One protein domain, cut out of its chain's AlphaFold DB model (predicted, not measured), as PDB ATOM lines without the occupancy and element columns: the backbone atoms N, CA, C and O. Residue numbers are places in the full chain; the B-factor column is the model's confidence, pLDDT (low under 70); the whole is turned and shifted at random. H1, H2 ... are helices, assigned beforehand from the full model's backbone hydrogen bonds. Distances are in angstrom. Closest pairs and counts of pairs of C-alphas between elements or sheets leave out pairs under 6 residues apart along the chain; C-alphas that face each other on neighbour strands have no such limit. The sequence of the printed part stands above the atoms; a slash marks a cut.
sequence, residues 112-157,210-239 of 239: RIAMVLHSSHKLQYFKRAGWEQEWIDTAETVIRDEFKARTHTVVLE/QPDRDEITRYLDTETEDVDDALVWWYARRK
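What this domain is: This is residues 112 to 157 and 210 to 239 of the 239 residues of an uncharacterized protein of Sparassis crispa (UniProt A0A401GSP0). One long helix, H3, makes the longest axis, and the short helices H1, H2 and H4 gather loosely along one side of it, with H5 set off beyond them, apart from the other four. H2 and the beginning of H3 form a helical hairpin, and residues 148 to 157 of H3 stick out past the body. The printed part has 76 residues with five named helices, H1 to H5 in chain order, and no named strand, an all helix class. It is only just compact, close to loose, with a radius of gyration of the C-alphas of 13.3 A and spans of 41 by 29 by 24 A.

How they stand to each other: H1, residues 112 to 116, and H2, residues 122 to 128, only just touch, with 3 pairs of C-alphas within 8 A, and only at the corner by their tight link; Val 116 and Lys 122 have the closest C-alphas, 3.9 A apart. H1 touches residues 139 to 143 of H3, residues 133 to 157, with the closest C-alphas, Ile 113 and Ile 143, 5.9 A apart. H2 touches residues 133 to 140 of H3 at a shallow tilt of 10 degrees, opposite ways; the closest C-alphas, Phe 126 and Ile 136, are 6.5 A apart. H4, residues 215 to 221, is close to but not clearly touching H3, the closest C-alphas, Arg 144 and Ile 216, being 7.3 A apart. H5, residues 230 to 236, is apart from H1, H2, H3 and H4. Every O i to N i+4 pair is within hydrogen-bond range in H1, H3, H4 and H5, and 2 of 3 are in H2.

Where its parts are: H1 begins at C-alpha 112 (-30.374, -51.593, 3.099). H3 runs 36.7 A to C-alpha 157 (-13.653, -69.458, -9.269). H5 ends at C-alpha 236 (-23.201, -46.984, -17.955).

The domain as a whole: The C-alphas of Gly 130 and Glu 157, the two farthest apart, are 41.4 A apart. Residues 158 to 209 are not printed, and C-alphas 157 and 210 are 33.3 A apart across the cut. Confidence is under 70 at residues 121, 151 to 157, 210 to 214, 227 to 228 and 239.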
ATOM      1  N   ARG A 112     -31.443 -52.502   2.650       82.81
ATOM      2  CA  ARG A 112     -30.374 -51.593   3.099       82.81
ATOM      3  C   ARG A 112     -29.259 -51.497   2.061       82.81
ATOM      4  O   ARG A 112     -28.816 -50.397   1.741       82.81
ATOM      5  N   ILE A 113     -28.863 -52.634   1.485       85.00
ATOM      6  CA  ILE A 113     -27.878 -52.696   0.398       85.00
ATOM      7  C   ILE A 113     -28.371 -51.893  -0.811       85.00
ATOM      8  O   ILE A 113     -27.632 -51.061  -1.332       85.00
ATOM      9  N   ALA A 114     -29.623 -52.098  -1.234       86.88
ATOM     10  CA  ALA A 114     -30.210 -51.412  -2.380       86.88
ATOM     11  C   ALA A 114     -30.231 -49.886  -2.194       86.88
ATOM     12  O   ALA A 114     -29.877 -49.157  -3.118       86.88
ATOM     13  N   MET A 115     -30.573 -49.398  -0.996       85.50
ATOM     14  CA  MET A 115     -30.550 -47.962  -0.698       85.50
ATOM     15  C   MET A 115     -29.150 -47.365  -0.742       85.50
ATOM     16  O   MET A 115     -28.942 -46.307  -1.330       85.50
ATOM     17  N   VAL A 116     -28.162 -48.033  -0.149       84.62
ATOM     18  CA  VAL A 116     -26.796 -47.505  -0.150       84.62
ATOM     19  C   VAL A 116     -26.191 -47.534  -1.557       84.62
ATOM     20  O   VAL A 116     -25.492 -46.599  -1.946       84.62
ATOM     21  N   LEU A 117     -26.487 -48.567  -2.351       84.69
ATOM     22  CA  LEU A 117     -26.068 -48.661  -3.754       84.69
ATOM     23  C   LEU A 117     -26.835 -47.715  -4.690       84.69
ATOM     24  O   LEU A 117     -26.463 -47.596  -5.858       84.69
ATOM     25  N   HIS A 118     -27.870 -47.026  -4.208       81.38
ATOM     26  CA  HIS A 118     -28.531 -45.977  -4.968       81.38
ATOM     27  C   HIS A 118     -27.690 -44.699  -4.934       81.38
ATOM     28  O   HIS A 118     -27.397 -44.158  -3.861       81.38
ATOM     29  N   SER A 119     -27.340 -44.182  -6.112       75.19
ATOM     30  CA  SER A 119     -26.459 -43.020  -6.275       75.19
ATOM     31  C   SER A 119     -26.976 -41.768  -5.563       75.19
ATOM     32  O   SER A 119     -26.166 -40.983  -5.082       75.19
ATOM     33  N   SER A 120     -28.296 -41.594  -5.456       71.19
ATOM     34  CA  SER A 120     -28.929 -40.425  -4.815       71.19
ATOM     35  C   SER A 120     -29.085 -40.529  -3.288       71.19
ATOM     36  O   SER A 120     -29.222 -39.507  -2.618       71.19
ATOM     37  N   HIS A 121     -29.065 -41.742  -2.716       68.38
ATOM     38  CA  HIS A 121     -29.319 -41.962  -1.284       68.38
ATOM     39  C   HIS A 121     -28.013 -42.153  -0.512       68.38
ATOM     40  O   HIS A 121     -27.704 -41.370   0.393       68.38
ATOM     41  N   LYS A 122     -27.243 -43.192  -0.877       81.75
ATOM     42  CA  LYS A 122     -26.035 -43.641  -0.165       81.75
ATOM     43  C   LYS A 122     -26.255 -43.667   1.358       81.75
ATOM     44  O   LYS A 122     -27.356 -43.933   1.835       81.75
ATOM     45  N   LEU A 123     -25.221 -43.358   2.142       79.19
ATOM     46  CA  LEU A 123     -25.343 -43.171   3.592       79.19
ATOM     47  C   LEU A 123     -25.982 -41.822   3.976       79.19
ATOM     48  O   LEU A 123     -26.373 -41.628   5.125       79.19
ATOM     49  N   GLN A 124     -26.094 -40.879   3.033       78.38
ATOM     50  CA  GLN A 124     -26.646 -39.548   3.299       78.38
ATOM     51  C   GLN A 124     -28.147 -39.589   3.586       78.38
ATOM     52  O   GLN A 124     -28.619 -38.817   4.419       78.38
ATOM     53  N   TYR A 125     -28.890 -40.493   2.939       78.44
ATOM     54  CA  TYR A 125     -30.313 -40.689   3.210       78.44
ATOM     55  C   TYR A 125     -30.571 -40.967   4.695       78.44
ATOM     56  O   TYR A 125     -31.305 -40.220   5.329       78.44
ATOM     57  N   PHE A 126     -29.896 -41.965   5.268       77.12
ATOM     58  CA  PHE A 126     -30.104 -42.367   6.662       77.12
ATOM     59  C   PHE A 126     -29.795 -41.240   7.653       77.12
ATOM     60  O   PHE A 126     -30.539 -41.027   8.605       77.12
ATOM     61  N   LYS A 127     -28.730 -40.467   7.393       80.56
ATOM     62  CA  LYS A 127     -28.381 -39.293   8.207       80.56
ATOM     63  C   LYS A 127     -29.479 -38.230   8.170       80.56
ATOM     64  O   LYS A 127     -29.806 -37.658   9.203       80.56
ATOM     65  N   ARG A 128     -30.050 -37.964   6.988       78.44
ATOM     66  CA  ARG A 128     -31.139 -36.987   6.812       78.44
ATOM     67  C   ARG A 128     -32.451 -37.460   7.423       78.44
ATOM     68  O   ARG A 128     -33.147 -36.655   8.025       78.44
ATOM     69  N   ALA A 129     -32.745 -38.750   7.310       73.62
ATOM     70  CA  ALA A 129     -33.908 -39.378   7.922       73.62
ATOM     71  C   ALA A 129     -33.798 -39.483   9.458       73.62
ATOM     72  O   ALA A 129     -34.709 -39.994  10.101       73.62
ATOM     73  N   GLY A 130     -32.692 -39.024  10.060       73.94
ATOM     74  CA  GLY A 130     -32.505 -39.022  11.511       73.94
ATOM     75  C   GLY A 130     -32.310 -40.415  12.107       73.94
ATOM     76  O   GLY A 130     -32.583 -40.610  13.289       73.94
ATOM     77  N   TRP A 131     -31.859 -41.385  11.307       78.25
ATOM     78  CA  TRP A 131     -31.608 -42.733  11.804       78.25
ATOM     79  C   TRP A 131     -30.454 -42.723  12.807       78.25
ATOM     80  O   TRP A 131     -29.467 -42.000  12.651       78.25
ATOM     81  N   GLU A 132     -30.574 -43.563  13.831       74.44
ATOM     82  CA  GLU A 132     -29.536 -43.764  14.836       74.44
ATOM     83  C   GLU A 132     -28.214 -44.210  14.190       74.44
ATOM     84  O   GLU A 132     -28.192 -45.033  13.270       74.44
ATOM     85  N   GLN A 133     -27.094 -43.692  14.701       77.25
ATOM     86  CA  GLN A 133     -25.771 -43.933  14.119       77.25
ATOM     87  C   GLN A 133     -25.431 -45.431  14.038       77.25
ATOM     88  O   GLN A 133     -24.892 -45.876  13.029       77.25
ATOM     89  N   GLU A 134     -25.841 -46.225  15.031       73.50
ATOM     90  CA  GLU A 134     -25.663 -47.685  15.045       73.50
ATOM     91  C   GLU A 134     -26.295 -48.368  13.818       73.50
ATOM     92  O   GLU A 134     -25.731 -49.302  13.240       73.50
ATOM     93  N   TRP A 135     -27.444 -47.872  13.353       76.25
ATOM     94  CA  TRP A 135     -28.115 -48.403  12.168       76.25
ATOM     95  C   TRP A 135     -27.409 -47.993  10.879       76.25
ATOM     96  O   TRP A 135     -27.385 -48.763   9.916       76.25
ATOM     97  N   ILE A 136     -26.809 -46.809  10.850       80.56
ATOM     98  CA  ILE A 136     -25.999 -46.361   9.715       80.56
ATOM     99  C   ILE A 136     -24.747 -47.238   9.610       80.56
ATOM    100  O   ILE A 136     -24.464 -47.784   8.542       80.56
ATOM    101  N   ASP A 137     -24.069 -47.459  10.735       81.75
ATOM    102  CA  ASP A 137     -22.857 -48.276  10.820       81.75
ATOM    103  C   ASP A 137     -23.145 -49.741  10.459       81.75
ATOM    104  O   ASP A 137     -22.390 -50.384   9.722       81.75
ATOM    105  N   THR A 138     -24.288 -50.268  10.906       80.75
ATOM    106  CA  THR A 138     -24.740 -51.617  10.546       80.75
ATOM    107  C   THR A 138     -25.022 -51.728   9.045       80.75
ATOM    108  O   THR A 138     -24.644 -52.721   8.426       80.75
ATOM    109  N   ALA A 139     -25.652 -50.721   8.427       80.38
ATOM    110  CA  ALA A 139     -25.916 -50.729   6.987       80.38
ATOM    111  C   ALA A 139     -24.610 -50.723   6.172       80.38
ATOM    112  O   ALA A 139     -24.490 -51.469   5.197       80.38
ATOM    113  N   GLU A 140     -23.621 -49.929   6.590       83.94
ATOM    114  CA  GLU A 140     -22.294 -49.918   5.970       83.94
ATOM    115  C   GLU A 140     -21.580 -51.269   6.129       83.94
ATOM    116  O   GLU A 140     -21.038 -51.806   5.159       83.94
ATOM    117  N   THR A 141     -21.623 -51.847   7.332       83.94
ATOM    118  CA  THR A 141     -20.996 -53.141   7.642       83.94
ATOM    119  C   THR A 141     -21.573 -54.258   6.778       83.94
ATOM    120  O   THR A 141     -20.821 -54.967   6.114       83.94
ATOM    121  N   VAL A 142     -22.902 -54.348   6.688       84.25
ATOM    122  CA  VAL A 142     -23.609 -55.354   5.877       84.25
ATOM    123  C   VAL A 142     -23.154 -55.333   4.416       84.25
ATOM    124  O   VAL A 142     -22.928 -56.380   3.817       84.25
ATOM    125  N   ILE A 143     -22.974 -54.149   3.829       84.44
ATOM    126  CA  ILE A 143     -22.542 -54.024   2.429       84.44
ATOM    127  C   ILE A 143     -21.089 -54.428   2.254       84.44
ATOM    128  O   ILE A 143     -20.749 -55.095   1.276       84.44
ATOM    129  N   ARG A 144     -20.225 -54.026   3.190       83.81
ATOM    130  CA  ARG A 144     -18.814 -54.415   3.170       83.81
ATOM    131  C   ARG A 144     -18.667 -55.927   3.292       83.81
ATOM    132  O   ARG A 144     -17.861 -56.502   2.564       83.81
ATOM    133  N   ASP A 145     -19.449 -56.562   4.154       82.56
ATOM    134  CA  ASP A 145     -19.414 -58.008   4.361       82.56
ATOM    135  C   ASP A 145     -19.930 -58.769   3.138       82.56
ATOM    136  O   ASP A 145     -19.261 -59.684   2.659       82.56
ATOM    137  N   GLU A 146     -21.049 -58.339   2.551       83.38
ATOM    138  CA  GLU A 146     -21.589 -58.920   1.314       83.38
ATOM    139  C   GLU A 146     -20.636 -58.755   0.123       83.38
ATOM    140  O   GLU A 146     -20.433 -59.684  -0.664       83.38
ATOM    141  N   PHE A 147     -19.995 -57.591  -0.006       80.25
ATOM    142  CA  PHE A 147     -19.006 -57.356  -1.054       80.25
ATOM    143  C   PHE A 147     -17.762 -58.224  -0.866       80.25
ATOM    144  O   PHE A 147     -17.292 -58.836  -1.828       80.25
ATOM    145  N   LYS A 148     -17.249 -58.345   0.364       81.19
ATOM    146  CA  LYS A 148     -16.130 -59.247   0.681       81.19
ATOM    147  C   LYS A 148     -16.492 -60.700   0.389       81.19
ATOM    148  O   LYS A 148     -15.727 -61.387  -0.278       81.19
ATOM    149  N   ALA A 149     -17.663 -61.159   0.826       77.31
ATOM    150  CA  ALA A 149     -18.125 -62.519   0.576       77.31
ATOM    151  C   ALA A 149     -18.151 -62.828  -0.928       77.31
ATOM    152  O   ALA A 149     -17.555 -63.810  -1.368       77.31
ATOM    153  N   ARG A 150     -18.747 -61.941  -1.737       71.94
ATOM    154  CA  ARG A 150     -18.853 -62.126  -3.194       71.94
ATOM    155  C   ARG A 150     -17.517 -62.009  -3.923       71.94
ATOM    156  O   ARG A 150     -17.253 -62.804  -4.821       71.94
ATOM    157  N   THR A 151     -16.660 -61.064  -3.543       63.75
ATOM    158  CA  THR A 151     -15.316 -60.931  -4.134       63.75
ATOM    159  C   THR A 151     -14.440 -62.142  -3.814       63.75
ATOM    160  O   THR A 151     -13.777 -62.658  -4.711       63.75
ATOM    161  N   HIS A 152     -14.503 -62.682  -2.593       59.00
ATOM    162  CA  HIS A 152     -13.808 -63.924  -2.243       59.00
ATOM    163  C   HIS A 152     -14.347 -65.151  -2.994       59.00
ATOM    164  O   HIS A 152     -13.550 -65.991  -3.411       59.00
ATOM    165  N   THR A 153     -15.659 -65.256  -3.231       53.72
ATOM    166  CA  THR A 153     -16.231 -66.335  -4.060       53.72
ATOM    167  C   THR A 153     -15.746 -66.264  -5.511       53.72
ATOM    168  O   THR A 153     -15.335 -67.279  -6.065       53.72
ATOM    169  N   VAL A 154     -15.699 -65.069  -6.113       53.03
ATOM    170  CA  VAL A 154     -15.218 -64.879  -7.496       53.03
ATOM    171  C   VAL A 154     -13.715 -65.173  -7.630       53.03
ATOM    172  O   VAL A 154     -13.285 -65.765  -8.617       53.03
ATOM    173  N   VAL A 155     -12.902 -64.828  -6.625       52.69
ATOM    174  CA  VAL A 155     -11.460 -65.147  -6.608       52.69
ATOM    175  C   VAL A 155     -11.206 -66.660  -6.527       52.69
ATOM    176  O   VAL A 155     -10.245 -67.159  -7.120       52.69
ATOM    177  N   LEU A 156     -12.080 -67.413  -5.851       51.34
ATOM    178  CA  LEU A 156     -12.001 -68.877  -5.809       51.34
ATOM    179  C   LEU A 156     -12.368 -69.527  -7.156       51.34
ATOM    180  O   LEU A 156     -11.748 -70.524  -7.517       51.34
ATOM    181  N   GLU A 157     -13.294 -68.950  -7.931       45.38
ATOM    182  CA  GLU A 157     -13.653 -69.458  -9.269       45.38
ATOM    183  C   GLU A 157     -12.625 -69.114 -10.364       45.38
ATOM    184  O   GLU A 157     -12.499 -69.846 -11.343       45.38
ATOM    185  N   GLN A 210     -12.028 -37.095  -1.433       40.56
ATOM    186  CA  GLN A 210     -10.596 -37.198  -1.788       40.56
ATOM    187  C   GLN A 210     -10.144 -38.658  -2.065       40.56
ATOM    188  O   GLN A 210     -10.877 -39.587  -1.728       40.56
ATOM    189  N   PRO A 211      -8.944 -38.898  -2.644       44.91
ATOM    190  CA  PRO A 211      -8.593 -40.176  -3.264       44.91
ATOM    191  C   PRO A 211      -7.533 -40.959  -2.470       44.91
ATOM    192  O   PRO A 211      -6.402 -40.496  -2.424       44.91
ATOM    193  N   ASP A 212      -7.888 -42.116  -1.882       43.75
ATOM    194  CA  ASP A 212      -7.027 -43.326  -1.736       43.75
ATOM    195  C   ASP A 212      -7.681 -44.415  -0.838       43.75
ATOM    196  O   ASP A 212      -7.225 -44.656   0.280       43.75
ATOM    197  N   ARG A 213      -8.820 -45.022  -1.235       51.59
ATOM    198  CA  ARG A 213      -9.537 -46.032  -0.410       51.59
ATOM    199  C   ARG A 213     -10.287 -47.095  -1.237       51.59
ATOM    200  O   ARG A 213     -10.598 -46.847  -2.401       51.59
ATOM    201  N   ASP A 214     -10.590 -48.238  -0.594       69.19
ATOM    202  CA  ASP A 214     -11.422 -49.374  -1.065       69.19
ATOM    203  C   ASP A 214     -12.573 -48.957  -1.998       69.19
ATOM    204  O   ASP A 214     -13.219 -47.938  -1.758       69.19
ATOM    205  N   GLU A 215     -12.905 -49.768  -3.014       75.31
ATOM    206  CA  GLU A 215     -13.904 -49.420  -4.046       75.31
ATOM    207  C   GLU A 215     -15.270 -48.996  -3.484       75.31
ATOM    208  O   GLU A 215     -15.848 -48.022  -3.973       75.31
ATOM    209  N   ILE A 216     -15.760 -49.673  -2.435       76.75
ATOM    210  CA  ILE A 216     -16.992 -49.278  -1.733       76.75
ATOM    211  C   ILE A 216     -16.818 -47.907  -1.086       76.75
ATOM    212  O   ILE A 216     -17.666 -47.039  -1.257       76.75
ATOM    213  N   THR A 217     -15.717 -47.691  -0.369       77.88
ATOM    214  CA  THR A 217     -15.433 -46.413   0.294       77.88
ATOM    215  C   THR A 217     -15.355 -45.285  -0.730       77.88
ATOM    216  O   THR A 217     -16.006 -44.265  -0.555       77.88
ATOM    217  N   ARG A 218     -14.681 -45.507  -1.867       78.38
ATOM    218  CA  ARG A 218     -14.636 -44.554  -2.985       78.38
ATOM    219  C   ARG A 218     -16.034 -44.215  -3.511       78.38
ATOM    220  O   ARG A 218     -16.319 -43.052  -3.783       78.38
ATOM    221  N   TYR A 219     -16.911 -45.209  -3.663       79.62
ATOM    222  CA  TYR A 219     -18.291 -44.985  -4.101       79.62
ATOM    223  C   TYR A 219     -19.116 -44.199  -3.065       79.62
ATOM    224  O   TYR A 219     -19.815 -43.250  -3.438       79.62
ATOM    225  N   LEU A 220     -19.014 -44.561  -1.783       77.88
ATOM    226  CA  LEU A 220     -19.726 -43.903  -0.680       77.88
ATOM    227  C   LEU A 220     -19.294 -42.447  -0.488       77.88
ATOM    228  O   LEU A 220     -20.131 -41.602  -0.183       77.88
ATOM    229  N   ASP A 221     -18.015 -42.173  -0.723       75.12
ATOM    230  CA  ASP A 221     -17.403 -40.848  -0.635       75.12
ATOM    231  C   ASP A 221     -17.718 -39.965  -1.860       75.12
ATOM    232  O   ASP A 221     -17.636 -38.740  -1.795       75.12
ATOM    233  N   THR A 222     -18.105 -40.560  -2.993       75.88
ATOM    234  CA  THR A 222     -18.508 -39.795  -4.184       75.88
ATOM    235  C   THR A 222     -19.803 -39.020  -3.908       75.88
ATOM    236  O   THR A 222     -20.670 -39.491  -3.169       75.88
ATOM    237  N   GLU A 223     -19.985 -37.866  -4.553       70.56
ATOM    238  CA  GLU A 223     -21.221 -37.079  -4.460       70.56
ATOM    239  C   GLU A 223     -22.466 -37.907  -4.830       70.56
ATOM    240  O   GLU A 223     -22.392 -38.892  -5.578       70.56
ATOM    241  N   THR A 224     -23.607 -37.551  -4.241       74.31
ATOM    242  CA  THR A 224     -24.894 -38.143  -4.597       74.31
ATOM    243  C   THR A 224     -25.322 -37.622  -5.965       74.31
ATOM    244  O   THR A 224     -25.314 -36.417  -6.210       74.31
ATOM    245  N   GLU A 225     -25.657 -38.534  -6.874       73.00
ATOM    246  CA  GLU A 225     -26.124 -38.189  -8.220       73.00
ATOM    247  C   GLU A 225     -27.627 -38.443  -8.303       73.00
ATOM    248  O   GLU A 225     -28.092 -39.522  -7.918       73.00
ATOM    249  N   ASP A 226     -28.374 -37.455  -8.790       72.88
ATOM    250  CA  ASP A 226     -29.800 -37.582  -9.095       72.88
ATOM    251  C   ASP A 226     -29.977 -38.452 -10.342       72.88
ATOM    252  O   ASP A 226     -29.351 -38.202 -11.377       72.88
ATOM    253  N   VAL A 227     -30.744 -39.530 -10.209       69.06
ATOM    254  CA  VAL A 227     -30.841 -40.576 -11.224       69.06
ATOM    255  C   VAL A 227     -32.231 -41.194 -11.195       69.06
ATOM    256  O   VAL A 227     -32.619 -41.782 -10.191       69.06
ATOM    257  N   ASP A 228     -32.922 -41.151 -12.335       68.25
ATOM    258  CA  ASP A 228     -34.244 -41.770 -12.505       68.25
ATOM    259  C   ASP A 228     -34.198 -43.311 -12.465       68.25
ATOM    260  O   ASP A 228     -35.113 -43.955 -11.957       68.25
ATOM    261  N   ASP A 229     -33.129 -43.916 -13.000       74.50
ATOM    262  CA  ASP A 229     -32.908 -45.367 -12.995       74.50
ATOM    263  C   ASP A 229     -31.483 -45.726 -12.536       74.50
ATOM    264  O   ASP A 229     -30.495 -45.611 -13.275       74.50
ATOM    265  N   ALA A 230     -31.384 -46.202 -11.293       75.19
ATOM    266  CA  ALA A 230     -30.123 -46.605 -10.687       75.19
ATOM    267  C   ALA A 230     -29.432 -47.766 -11.425       75.19
ATOM    268  O   ALA A 230     -28.201 -47.826 -11.447       75.19
ATOM    269  N   LEU A 231     -30.175 -48.688 -12.052       76.75
ATOM    270  CA  LEU A 231     -29.566 -49.801 -12.788       76.75
ATOM    271  C   LEU A 231     -28.925 -49.320 -14.087       76.75
ATOM    272  O   LEU A 231     -27.808 -49.737 -14.403       76.75
ATOM    273  N   VAL A 232     -29.588 -48.416 -14.812       78.50
ATOM    274  CA  VAL A 232     -29.014 -47.786 -16.012       78.50
ATOM    275  C   VAL A 232     -27.741 -47.018 -15.652       78.50
ATOM    276  O   VAL A 232     -26.734 -47.122 -16.358       78.50
ATOM    277  N   TRP A 233     -27.743 -46.314 -14.518       81.19
ATOM    278  CA  TRP A 233     -26.568 -45.594 -14.023       81.19
ATOM    279  C   TRP A 233     -25.377 -46.509 -13.736       81.19
ATOM    280  O   TRP A 233     -24.254 -46.202 -14.152       81.19
ATOM    281  N   TRP A 234     -25.615 -47.650 -13.082       81.56
ATOM    282  CA  TRP A 234     -24.579 -48.656 -12.841       81.56
ATOM    283  C   TRP A 234     -24.090 -49.296 -14.143       81.56
ATOM    284  O   TRP A 234     -22.884 -49.477 -14.317       81.56
ATOM    285  N   TYR A 235     -24.992 -49.593 -15.084       78.94
ATOM    286  CA  TYR A 235     -24.635 -50.189 -16.373       78.94
ATOM    287  C   TYR A 235     -23.724 -49.274 -17.200       78.94
ATOM    288  O   TYR A 235     -22.709 -49.730 -17.721       78.94
ATOM    289  N   ALA A 236     -24.020 -47.972 -17.250       77.94
ATOM    290  CA  ALA A 236     -23.201 -46.984 -17.955       77.94
ATOM    291  C   ALA A 236     -21.772 -46.846 -17.387       77.94
ATOM    292  O   ALA A 236     -20.872 -46.369 -18.078       77.94
ATOM    293  N   ARG A 237     -21.555 -47.254 -16.130       76.62
ATOM    294  CA  ARG A 237     -20.271 -47.159 -15.414       76.62
ATOM    295  C   ARG A 237     -19.532 -48.491 -15.297       76.62
ATOM    296  O   ARG A 237     -18.465 -48.545 -14.685       76.62
ATOM    297  N   ARG A 238     -20.064 -49.554 -15.901       72.81
ATOM    298  CA  ARG A 238     -19.396 -50.852 -15.982       72.81
ATOM    299  C   ARG A 238     -18.249 -50.758 -16.997       72.81
ATOM    300  O   ARG A 238     -18.499 -50.633 -18.191       72.81
ATOM    301  N   LYS A 239     -17.005 -50.767 -16.511       48.56
ATOM    302  CA  LYS A 239     -15.810 -50.972 -17.343       48.56
ATOM    303  C   LYS A 239     -15.565 -52.455 -17.581       48.56
ATOM    304  O   LYS A 239     -15.888 -53.249 -16.668       48.56
TER     305      LYS A 239